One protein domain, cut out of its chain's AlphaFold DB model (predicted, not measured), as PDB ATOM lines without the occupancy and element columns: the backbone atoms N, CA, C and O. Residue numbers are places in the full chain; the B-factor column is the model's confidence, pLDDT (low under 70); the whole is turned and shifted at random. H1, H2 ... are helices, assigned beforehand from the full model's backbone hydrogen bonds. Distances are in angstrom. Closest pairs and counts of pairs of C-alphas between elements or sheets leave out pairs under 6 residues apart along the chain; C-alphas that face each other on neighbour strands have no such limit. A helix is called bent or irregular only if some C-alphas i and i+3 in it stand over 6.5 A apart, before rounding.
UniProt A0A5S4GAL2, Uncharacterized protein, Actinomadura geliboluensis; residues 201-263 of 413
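Overview. This is residues 201 to 263 of the 413 residues of an uncharacterized protein of Actinomadura geliboluensis (UniProt A0A5S4GAL2). Two layers of two helices cross: H2 beside H4, over H3 with H1 beside its first part. Short H5 lies off one end. The printed part has 63 residues, with five named helices, H1 to H5, and no named strand: all helix. It is compact, radius of gyration of the C-alphas 10.4 A, spanning 30 by 24 by 15 A.

Along the chain. Find C-alpha 229 at (107.525, 137.282, 161.757); H3 runs 17.7 A to residue 240, only just irregular, C-alphas 236 and 239 being 6.8 A apart. H2 is residues 215 to 225, 15.3 A; H4, 244 to 253, 14.4 A; H1, 201 to 209, 12.3 A. H5, 258 to 263, 10.2 A, is irregular, C-alphas 259 and 262 being 7.4 A apart; it ends at C-alpha 263 at (111.959, 147.960, 164.824).

Arrangement. H2, H3 and H4 form an up-and-down bundle, each running against the one before. H3 touches H4 in a hairpin, steep tilt of 41 degrees, closest C-alphas Leu 238 and Gly 246, 5.3 A. H5 is close to H3 but not clearly touching, closest C-alphas 7.7 A. Every O i to N i+4 pair is within hydrogen-bond range in H1, H2 and H4; H3 has 6 of 8, H5 0 of 2, with 2 of 3 O i to N i+3.

Size, cuts and confidence. The four links are tight. No printed residue is under pLDDT 70.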
ATOM      1  N   ASP A 201     101.205 131.759 158.308       88.88
ATOM      2  CA  ASP A 201     102.444 132.527 158.515       88.88
ATOM      3  C   ASP A 201     103.482 131.762 159.354       88.88
ATOM      4  O   ASP A 201     104.685 131.889 159.120       88.88
ATOM      5  N   ALA A 202     103.031 130.927 160.295       89.69
ATOM      6  CA  ALA A 202     103.906 130.088 161.114       89.69
ATOM      7  C   ALA A 202     104.595 128.993 160.283       89.69
ATOM      8  O   ALA A 202     105.796 128.769 160.431       89.69
ATOM      9  N   GLU A 203     103.861 128.351 159.369       89.81
ATOM     10  CA  GLU A 203     104.416 127.344 158.455       89.81
ATOM     11  C   GLU A 203     105.417 127.967 157.477       89.81
ATOM     12  O   GLU A 203     106.468 127.384 157.202       89.81
ATOM     13  N   LEU A 204     105.124 129.174 156.984       90.81
ATOM     14  CA  LEU A 204     106.034 129.926 156.122       90.81
ATOM     15  C   LEU A 204     107.315 130.329 156.865       90.81
ATOM     16  O   LEU A 204     108.405 130.231 156.299       90.81
ATOM     17  N   LEU A 205     107.209 130.747 158.129       93.38
ATOM     18  CA  LEU A 205     108.370 131.088 158.952       93.38
ATOM     19  C   LEU A 205     109.260 129.865 159.220       93.38
ATOM     20  O   LEU A 205     110.478 129.951 159.059       93.38
ATOM     21  N   ASP A 206     108.669 128.722 159.577       92.31
ATOM     22  CA  ASP A 206     109.409 127.467 159.766       92.31
ATOM     23  C   ASP A 206     110.100 127.022 158.467       92.31
ATOM     24  O   ASP A 206     111.291 126.700 158.443       92.31
ATOM     25  N   LEU A 207     109.388 127.104 157.338       92.19
ATOM     26  CA  LEU A 207     109.954 126.825 156.020       92.19
ATOM     27  C   LEU A 207     111.134 127.751 155.685       92.19
ATOM     28  O   LEU A 207     112.156 127.280 155.182       92.19
ATOM     29  N   ALA A 208     111.029 129.043 156.002       92.69
ATOM     30  CA  ALA A 208     112.108 130.003 155.803       92.69
ATOM     31  C   ALA A 208     113.341 129.690 156.676       92.69
ATOM     32  O   ALA A 208     114.468 129.708 156.171       92.69
ATOM     33  N   ARG A 209     113.144 129.338 157.956       93.94
ATOM     34  CA  ARG A 209     114.227 128.998 158.902       93.94
ATOM     35  C   ARG A 209     114.975 127.720 158.538       93.94
ATOM     36  O   ARG A 209     116.187 127.658 158.737       93.94
ATOM     37  N   ARG A 210     114.294 126.735 157.940       91.56
ATOM     38  CA  ARG A 210     114.931 125.499 157.447       91.56
ATOM     39  C   ARG A 210     115.939 125.734 156.321       91.56
ATOM     40  O   ARG A 210     116.768 124.863 156.081       91.56
ATOM     41  N   ARG A 211     115.894 126.888 155.634       88.12
ATOM     42  CA  ARG A 211     116.839 127.262 154.556       88.12
ATOM     43  C   ARG A 211     116.946 126.197 153.448       88.12
ATOM     44  O   ARG A 211     118.002 126.043 152.835       88.12
ATOM     45  N   GLY A 212     115.854 125.475 153.200       85.56
ATOM     46  CA  GLY A 212     115.745 124.438 152.176       85.56
ATOM     47  C   GLY A 212     114.997 124.908 150.928       85.56
ATOM     48  O   GLY A 212     114.904 126.104 150.631       85.56
ATOM     49  N   GLU A 213     114.444 123.947 150.193       84.31
ATOM     50  CA  GLU A 213     113.532 124.205 149.079       84.31
ATOM     51  C   GLU A 213     112.310 125.016 149.553       84.31
ATOM     52  O   GLU A 213     111.816 124.833 150.662       84.31
ATOM     53  N   GLY A 214     111.857 125.984 148.754       85.50
ATOM     54  CA  GLY A 214     110.716 126.843 149.101       85.50
ATOM     55  C   GLY A 214     110.997 127.979 150.100       85.50
ATOM     56  O   GLY A 214     110.203 128.914 150.166       85.50
ATOM     57  N   ALA A 215     112.139 128.000 150.801       90.75
ATOM     58  CA  ALA A 215     112.441 129.026 151.813       90.75
ATOM     59  C   ALA A 215     112.411 130.468 151.265       90.75
ATOM     60  O   ALA A 215     111.872 131.370 151.896       90.75
ATOM     61  N   ILE A 216     112.951 130.698 150.060       91.19
ATOM     62  CA  ILE A 216     112.925 132.027 149.418       91.19
ATOM     63  C   ILE A 216     111.492 132.443 149.063       91.19
ATOM     64  O   ILE A 216     111.124 133.600 149.260       91.19
ATOM     65  N   ALA A 217     110.678 131.511 148.559       89.56
ATOM     66  CA  ALA A 217     109.277 131.779 148.252       89.56
ATOM     67  C   ALA A 217     108.500 132.128 149.527       89.56
ATOM     68  O   ALA A 217     107.747 133.097 149.526       89.56
ATOM     69  N   ALA A 218     108.765 131.413 150.625       91.06
ATOM     70  CA  ALA A 218     108.177 131.701 151.926       91.06
ATOM     71  C   ALA A 218     108.568 133.086 152.459       91.06
ATOM     72  O   ALA A 218     107.700 133.833 152.896       91.06
ATOM     73  N   ILE A 219     109.843 133.481 152.348       93.44
ATOM     74  CA  ILE A 219     110.309 134.831 152.720       93.44
ATOM     75  C   ILE A 219     109.558 135.914 151.936       93.44
ATOM     76  O   ILE A 219     109.106 136.901 152.518       93.44
ATOM     77  N   PHE A 220     109.416 135.749 150.619       91.62
ATOM     78  CA  PHE A 220     108.683 136.719 149.804       91.62
ATOM     79  C   PHE A 220     107.192 136.744 150.124       91.62
ATOM     80  O   PHE A 220     106.598 137.818 150.109       91.62
ATOM     81  N   GLU A 221     106.602 135.598 150.444       89.81
ATOM     82  CA  GLU A 221     105.200 135.508 150.836       89.81
ATOM     83  C   GLU A 221     104.944 136.187 152.192       89.81
ATOM     84  O   GLU A 221     104.023 136.995 152.301       89.81
ATOM     85  N   LEU A 222     105.819 135.980 153.183       91.88
ATOM     86  CA  LEU A 222     105.798 136.714 154.458       91.88
ATOM     87  C   LEU A 222     105.918 138.232 154.238       91.88
ATOM     88  O   LEU A 222     105.183 139.013 154.842       91.88
ATOM     89  N   GLY A 223     106.798 138.660 153.323       91.44
ATOM     90  CA  GLY A 223     106.940 140.071 152.946       91.44
ATOM     91  C   GLY A 223     105.695 140.645 152.279       91.44
ATOM     92  O   GLY A 223     105.242 141.726 152.649       91.44
ATOM     93  N   ARG A 224     105.096 139.904 151.340       89.94
ATOM     94  CA  ARG A 224     103.846 140.280 150.665       89.94
ATOM     95  C   ARG A 224     102.706 140.469 151.664       89.94
ATOM     96  O   ARG A 224     101.944 141.426 151.541       89.94
ATOM     97  N   ARG A 225     102.604 139.567 152.643       90.12
ATOM     98  CA  ARG A 225     101.607 139.600 153.722       90.12
ATOM     99  C   ARG A 225     101.916 140.628 154.815       90.12
ATOM    100  O   ARG A 225     101.042 140.902 155.629       90.12
ATOM    101  N   ARG A 226     103.124 141.208 154.821       91.31
ATOM    102  CA  ARG A 226     103.600 142.172 155.830       91.31
ATOM    103  C   ARG A 226     103.483 141.606 157.246       91.31
ATOM    104  O   ARG A 226     102.915 142.235 158.141       91.31
ATOM    105  N   THR A 227     103.996 140.394 157.434       91.31
ATOM    106  CA  THR A 227     103.898 139.680 158.710       91.31
ATOM    107  C   THR A 227     105.026 140.096 159.660       91.31
ATOM    108  O   THR A 227     106.189 140.135 159.245       91.31
ATOM    109  N   PRO A 228     104.745 140.350 160.955       90.81
ATOM    110  CA  PRO A 228     105.785 140.715 161.924       90.81
ATOM    111  C   PRO A 228     106.904 139.672 162.041       90.81
ATOM    112  O   PRO A 228     108.054 140.033 162.266       90.81
ATOM    113  N   ALA A 229     106.582 138.398 161.795       91.44
ATOM    114  CA  ALA A 229     107.525 137.282 161.757       91.44
ATOM    115  C   ALA A 229     108.709 137.498 160.795       91.44
ATOM    116  O   ALA A 229     109.792 136.954 161.012       91.44
ATOM    117  N   LEU A 230     108.537 138.298 159.735       94.44
ATOM    118  CA  LEU A 230     109.636 138.640 158.833       94.44
ATOM    119  C   LEU A 230     110.700 139.518 159.517       94.44
ATOM    120  O   LEU A 230     111.870 139.441 159.148       94.44
ATOM    121  N   LEU A 231     110.316 140.341 160.500       94.69
ATOM    122  CA  LEU A 231     111.254 141.161 161.273       94.69
ATOM    123  C   LEU A 231     112.117 140.288 162.186       94.69
ATOM    124  O   LEU A 231     113.331 140.470 162.219       94.69
ATOM    125  N   ASP A 232     111.516 139.298 162.843       93.38
ATOM    126  CA  ASP A 232     112.252 138.350 163.687       93.38
ATOM    127  C   ASP A 232     113.204 137.494 162.830       93.38
ATOM    128  O   ASP A 232     114.382 137.329 163.145       93.38
ATOM    129  N   LEU A 233     112.743 137.046 161.654       94.12
ATOM    130  CA  LEU A 233     113.601 136.354 160.690       94.12
ATOM    131  C   LEU A 233     114.766 137.236 160.206       94.12
ATOM    132  O   LEU A 233     115.856 136.736 159.921       94.12
ATOM    133  N   ALA A 234     114.566 138.549 160.099       94.56
ATOM    134  CA  ALA A 234     115.636 139.470 159.735       94.56
ATOM    135  C   ALA A 234     116.726 139.535 160.810       94.56
ATOM    136  O   ALA A 234     117.906 139.490 160.469       94.56
ATOM    137  N   GLU A 235     116.355 139.562 162.087       94.50
ATOM    138  CA  GLU A 235     117.305 139.534 163.208       94.50
ATOM    139  C   GLU A 235     118.127 138.246 163.242       94.50
ATOM    140  O   GLU A 235     119.318 138.278 163.544       94.50
ATOM    141  N   GLU A 236     117.533 137.123 162.841       93.81
ATOM    142  CA  GLU A 236     118.239 135.847 162.735       93.81
ATOM    143  C   GLU A 236     119.207 135.805 161.541       93.81
ATOM    144  O   GLU A 236     120.325 135.290 161.651       93.81
ATOM    145  N   LEU A 237     118.778 136.300 160.373       92.69
ATOM    146  CA  LEU A 237     119.473 136.066 159.102       92.69
ATOM    147  C   LEU A 237     120.422 137.191 158.680       92.69
ATOM    148  O   LEU A 237     121.429 136.918 158.022       92.69
ATOM    149  N   LEU A 238     120.121 138.448 159.004       92.50
ATOM    150  CA  LEU A 238     120.915 139.592 158.547       92.50
ATOM    151  C   LEU A 238     122.306 139.708 159.190       92.50
ATOM    152  O   LEU A 238     123.205 140.164 158.476       92.50
ATOM    153  N   PRO A 239     122.541 139.275 160.446       92.12
ATOM    154  CA  PRO A 239     123.893 139.198 161.006       92.12
ATOM    155  C   PRO A 239     124.799 138.166 160.314       92.12
ATOM    156  O   PRO A 239     126.015 138.261 160.413       92.12
ATOM    157  N   GLN A 240     124.228 137.203 159.582       86.19
ATOM    158  CA  GLN A 240     124.958 136.121 158.903       86.19
ATOM    159  C   GLN A 240     125.278 136.453 157.432       86.19
ATOM    160  O   GLN A 240     125.380 135.560 156.591       86.19
ATOM    161  N   ARG A 241     125.351 137.741 157.071       78.31
ATOM    162  CA  ARG A 241     125.631 138.174 155.691       78.31
ATOM    163  C   ARG A 241     127.120 137.976 155.332       78.31
ATOM    164  O   ARG A 241     127.967 138.189 156.195       78.31
ATOM    165  N   PRO A 242     127.454 137.639 154.067       80.81
ATOM    166  CA  PRO A 242     126.555 137.485 152.920       80.81
ATOM    167  C   PRO A 242     125.777 136.159 152.941       80.81
ATOM    168  O   PRO A 242     126.318 135.094 153.204       80.81
ATOM    169  N   SER A 243     124.481 136.219 152.626       87.50
ATOM    170  CA  SER A 243     123.607 135.043 152.547       87.50
ATOM    171  C   SER A 243     122.502 135.288 151.529       87.50
ATOM    172  O   SER A 243     121.847 136.333 151.572       87.50
ATOM    173  N   ARG A 244     122.242 134.319 150.638       87.88
ATOM    174  CA  ARG A 244     121.128 134.399 149.671       87.88
ATOM    175  C   ARG A 244     119.774 134.603 150.359       87.88
ATOM    176  O   ARG A 244     118.929 135.331 149.847       87.88
ATOM    177  N   TYR A 245     119.589 134.011 151.541       91.81
ATOM    178  CA  TYR A 245     118.370 134.157 152.340       91.81
ATOM    179  C   TYR A 245     118.293 135.542 152.981       91.81
ATOM    180  O   TYR A 245     117.242 136.173 152.931       91.81
ATOM    181  N   GLY A 246     119.419 136.065 153.479       90.88
ATOM    182  CA  GLY A 246     119.512 137.456 153.927       90.88
ATOM    183  C   GLY A 246     119.188 138.444 152.801       90.88
ATOM    184  O   GLY A 246     118.419 139.377 153.002       90.88
ATOM    185  N   GLY A 247     119.685 138.198 151.583       90.19
ATOM    186  CA  GLY A 247     119.335 138.979 150.392       90.19
ATOM    187  C   GLY A 247     117.838 138.939 150.059       90.19
ATOM    188  O   GLY A 247     117.251 139.978 149.748       90.19
ATOM    189  N   ALA A 248     117.201 137.768 150.180       92.12
ATOM    190  CA  ALA A 248     115.754 137.625 150.018       92.12
ATOM    191  C   ALA A 248     114.976 138.412 151.089       92.12
ATOM    192  O   ALA A 248     114.062 139.156 150.734       92.12
ATOM    193  N   VAL A 249     115.382 138.335 152.364       94.38
ATOM    194  CA  VAL A 249     114.775 139.113 153.461       94.38
ATOM    195  C   VAL A 249     114.918 140.613 153.216       94.38
ATOM    196  O   VAL A 249     113.929 141.340 153.288       94.38
ATOM    197  N   CYS A 250     116.110 141.087 152.839       92.38
ATOM    198  CA  CYS A 250     116.340 142.489 152.491       92.38
ATOM    199  C   CYS A 250     115.385 142.984 151.395       92.38
ATOM    200  O   CYS A 250     114.908 144.118 151.444       92.38
ATOM    201  N   ARG A 251     115.121 142.149 150.382       91.12
ATOM    202  CA  ARG A 251     114.204 142.483 149.285       91.12
ATOM    203  C   ARG A 251     112.741 142.441 149.736       91.12
ATOM    204  O   ARG A 251     111.992 143.326 149.344       91.12
ATOM    205  N   ALA A 252     112.357 141.476 150.568       92.06
ATOM    206  CA  ALA A 252     111.008 141.376 151.123       92.06
ATOM    207  C   ALA A 252     110.668 142.572 152.035       92.06
ATOM    208  O   ALA A 252     109.607 143.174 151.892       92.06
ATOM    209  N   LEU A 253     111.596 142.979 152.909       93.31
ATOM    210  CA  LEU A 253     111.410 144.119 153.816       93.31
ATOM    211  C   LEU A 253     111.331 145.470 153.098       93.31
ATOM    212  O   LEU A 253     110.684 146.393 153.590       93.31
ATOM    213  N   ARG A 254     111.966 145.598 151.926       85.62
ATOM    214  CA  ARG A 254     112.010 146.852 151.158       85.62
ATOM    215  C   ARG A 254     110.619 147.405 150.826       85.62
ATOM    216  O   ARG A 254     110.479 148.622 150.731       85.62
ATOM    217  N   GLU A 255     109.635 146.527 150.645       82.75
ATOM    218  CA  GLU A 255     108.254 146.872 150.279       82.75
ATOM    219  C   GLU A 255     107.255 146.657 151.434       82.75
ATOM    220  O   GLU A 255     106.045 146.737 151.222       82.75
ATOM    221  N   TYR A 256     107.742 146.393 152.654       90.31
ATOM    222  CA  TYR A 256     106.885 146.082 153.802       90.31
ATOM    223  C   TYR A 256     105.991 147.266 154.175       90.31
ATOM    224  O   TYR A 256     104.779 147.111 154.260       90.31
ATOM    225  N   GLY A 257     106.576 148.453 154.365       89.50
ATOM    226  CA  GLY A 257     105.837 149.654 154.756       89.50
ATOM    227  C   GLY A 257     106.245 150.260 156.108       89.50
ATOM    228  O   GLY A 257     107.183 149.785 156.759       89.50
ATOM    229  N   PRO A 258     105.570 151.351 156.520       92.62
ATOM    230  CA  PRO A 258     105.892 152.140 157.715       92.62
ATOM    231  C   PRO A 258     105.666 151.415 159.053       92.62
ATOM    232  O   PRO A 258     106.161 151.864 160.083       92.62
ATOM    233  N   GLU A 259     104.969 150.283 159.068       92.81
ATOM    234  CA  GLU A 259     104.747 149.452 160.257       92.81
ATOM    235  C   GLU A 259     106.070 148.911 160.834       92.81
ATOM    236  O   GLU A 259     106.167 148.609 162.020       92.81
ATOM    237  N   THR A 260     107.118 148.853 160.008       94.44
ATOM    238  CA  THR A 260     108.472 148.430 160.397       94.44
ATOM    239  C   THR A 260     109.251 149.476 161.200       94.44
ATOM    240  O   THR A 260     110.289 149.151 161.779       94.44
ATOM    241  N   LEU A 261     108.776 150.727 161.274       95.75
ATOM    242  CA  LEU A 261     109.539 151.847 161.836       95.75
ATOM    243  C   LEU A 261     110.007 151.655 163.285       95.75
ATOM    244  O   LEU A 261     111.172 151.959 163.543       95.75
ATOM    245  N   PRO A 262     109.186 151.155 164.235       95.69
ATOM    246  CA  PRO A 262     109.658 150.939 165.602       95.69
ATOM    247  C   PRO A 262     110.878 150.013 165.651       95.69
ATOM    248  O   PRO A 262     111.858 150.323 166.326       95.69
ATOM    249  N   ARG A 263     110.854 148.922 164.873       95.44
ATOM    250  CA  ARG A 263     111.959 147.960 164.824       95.44
ATOM    251  C   ARG A 263     113.163 148.511 164.060       95.44
ATOM    252  O   ARG A 263     114.290 148.372 164.516       95.44
TER     253      ARG A 263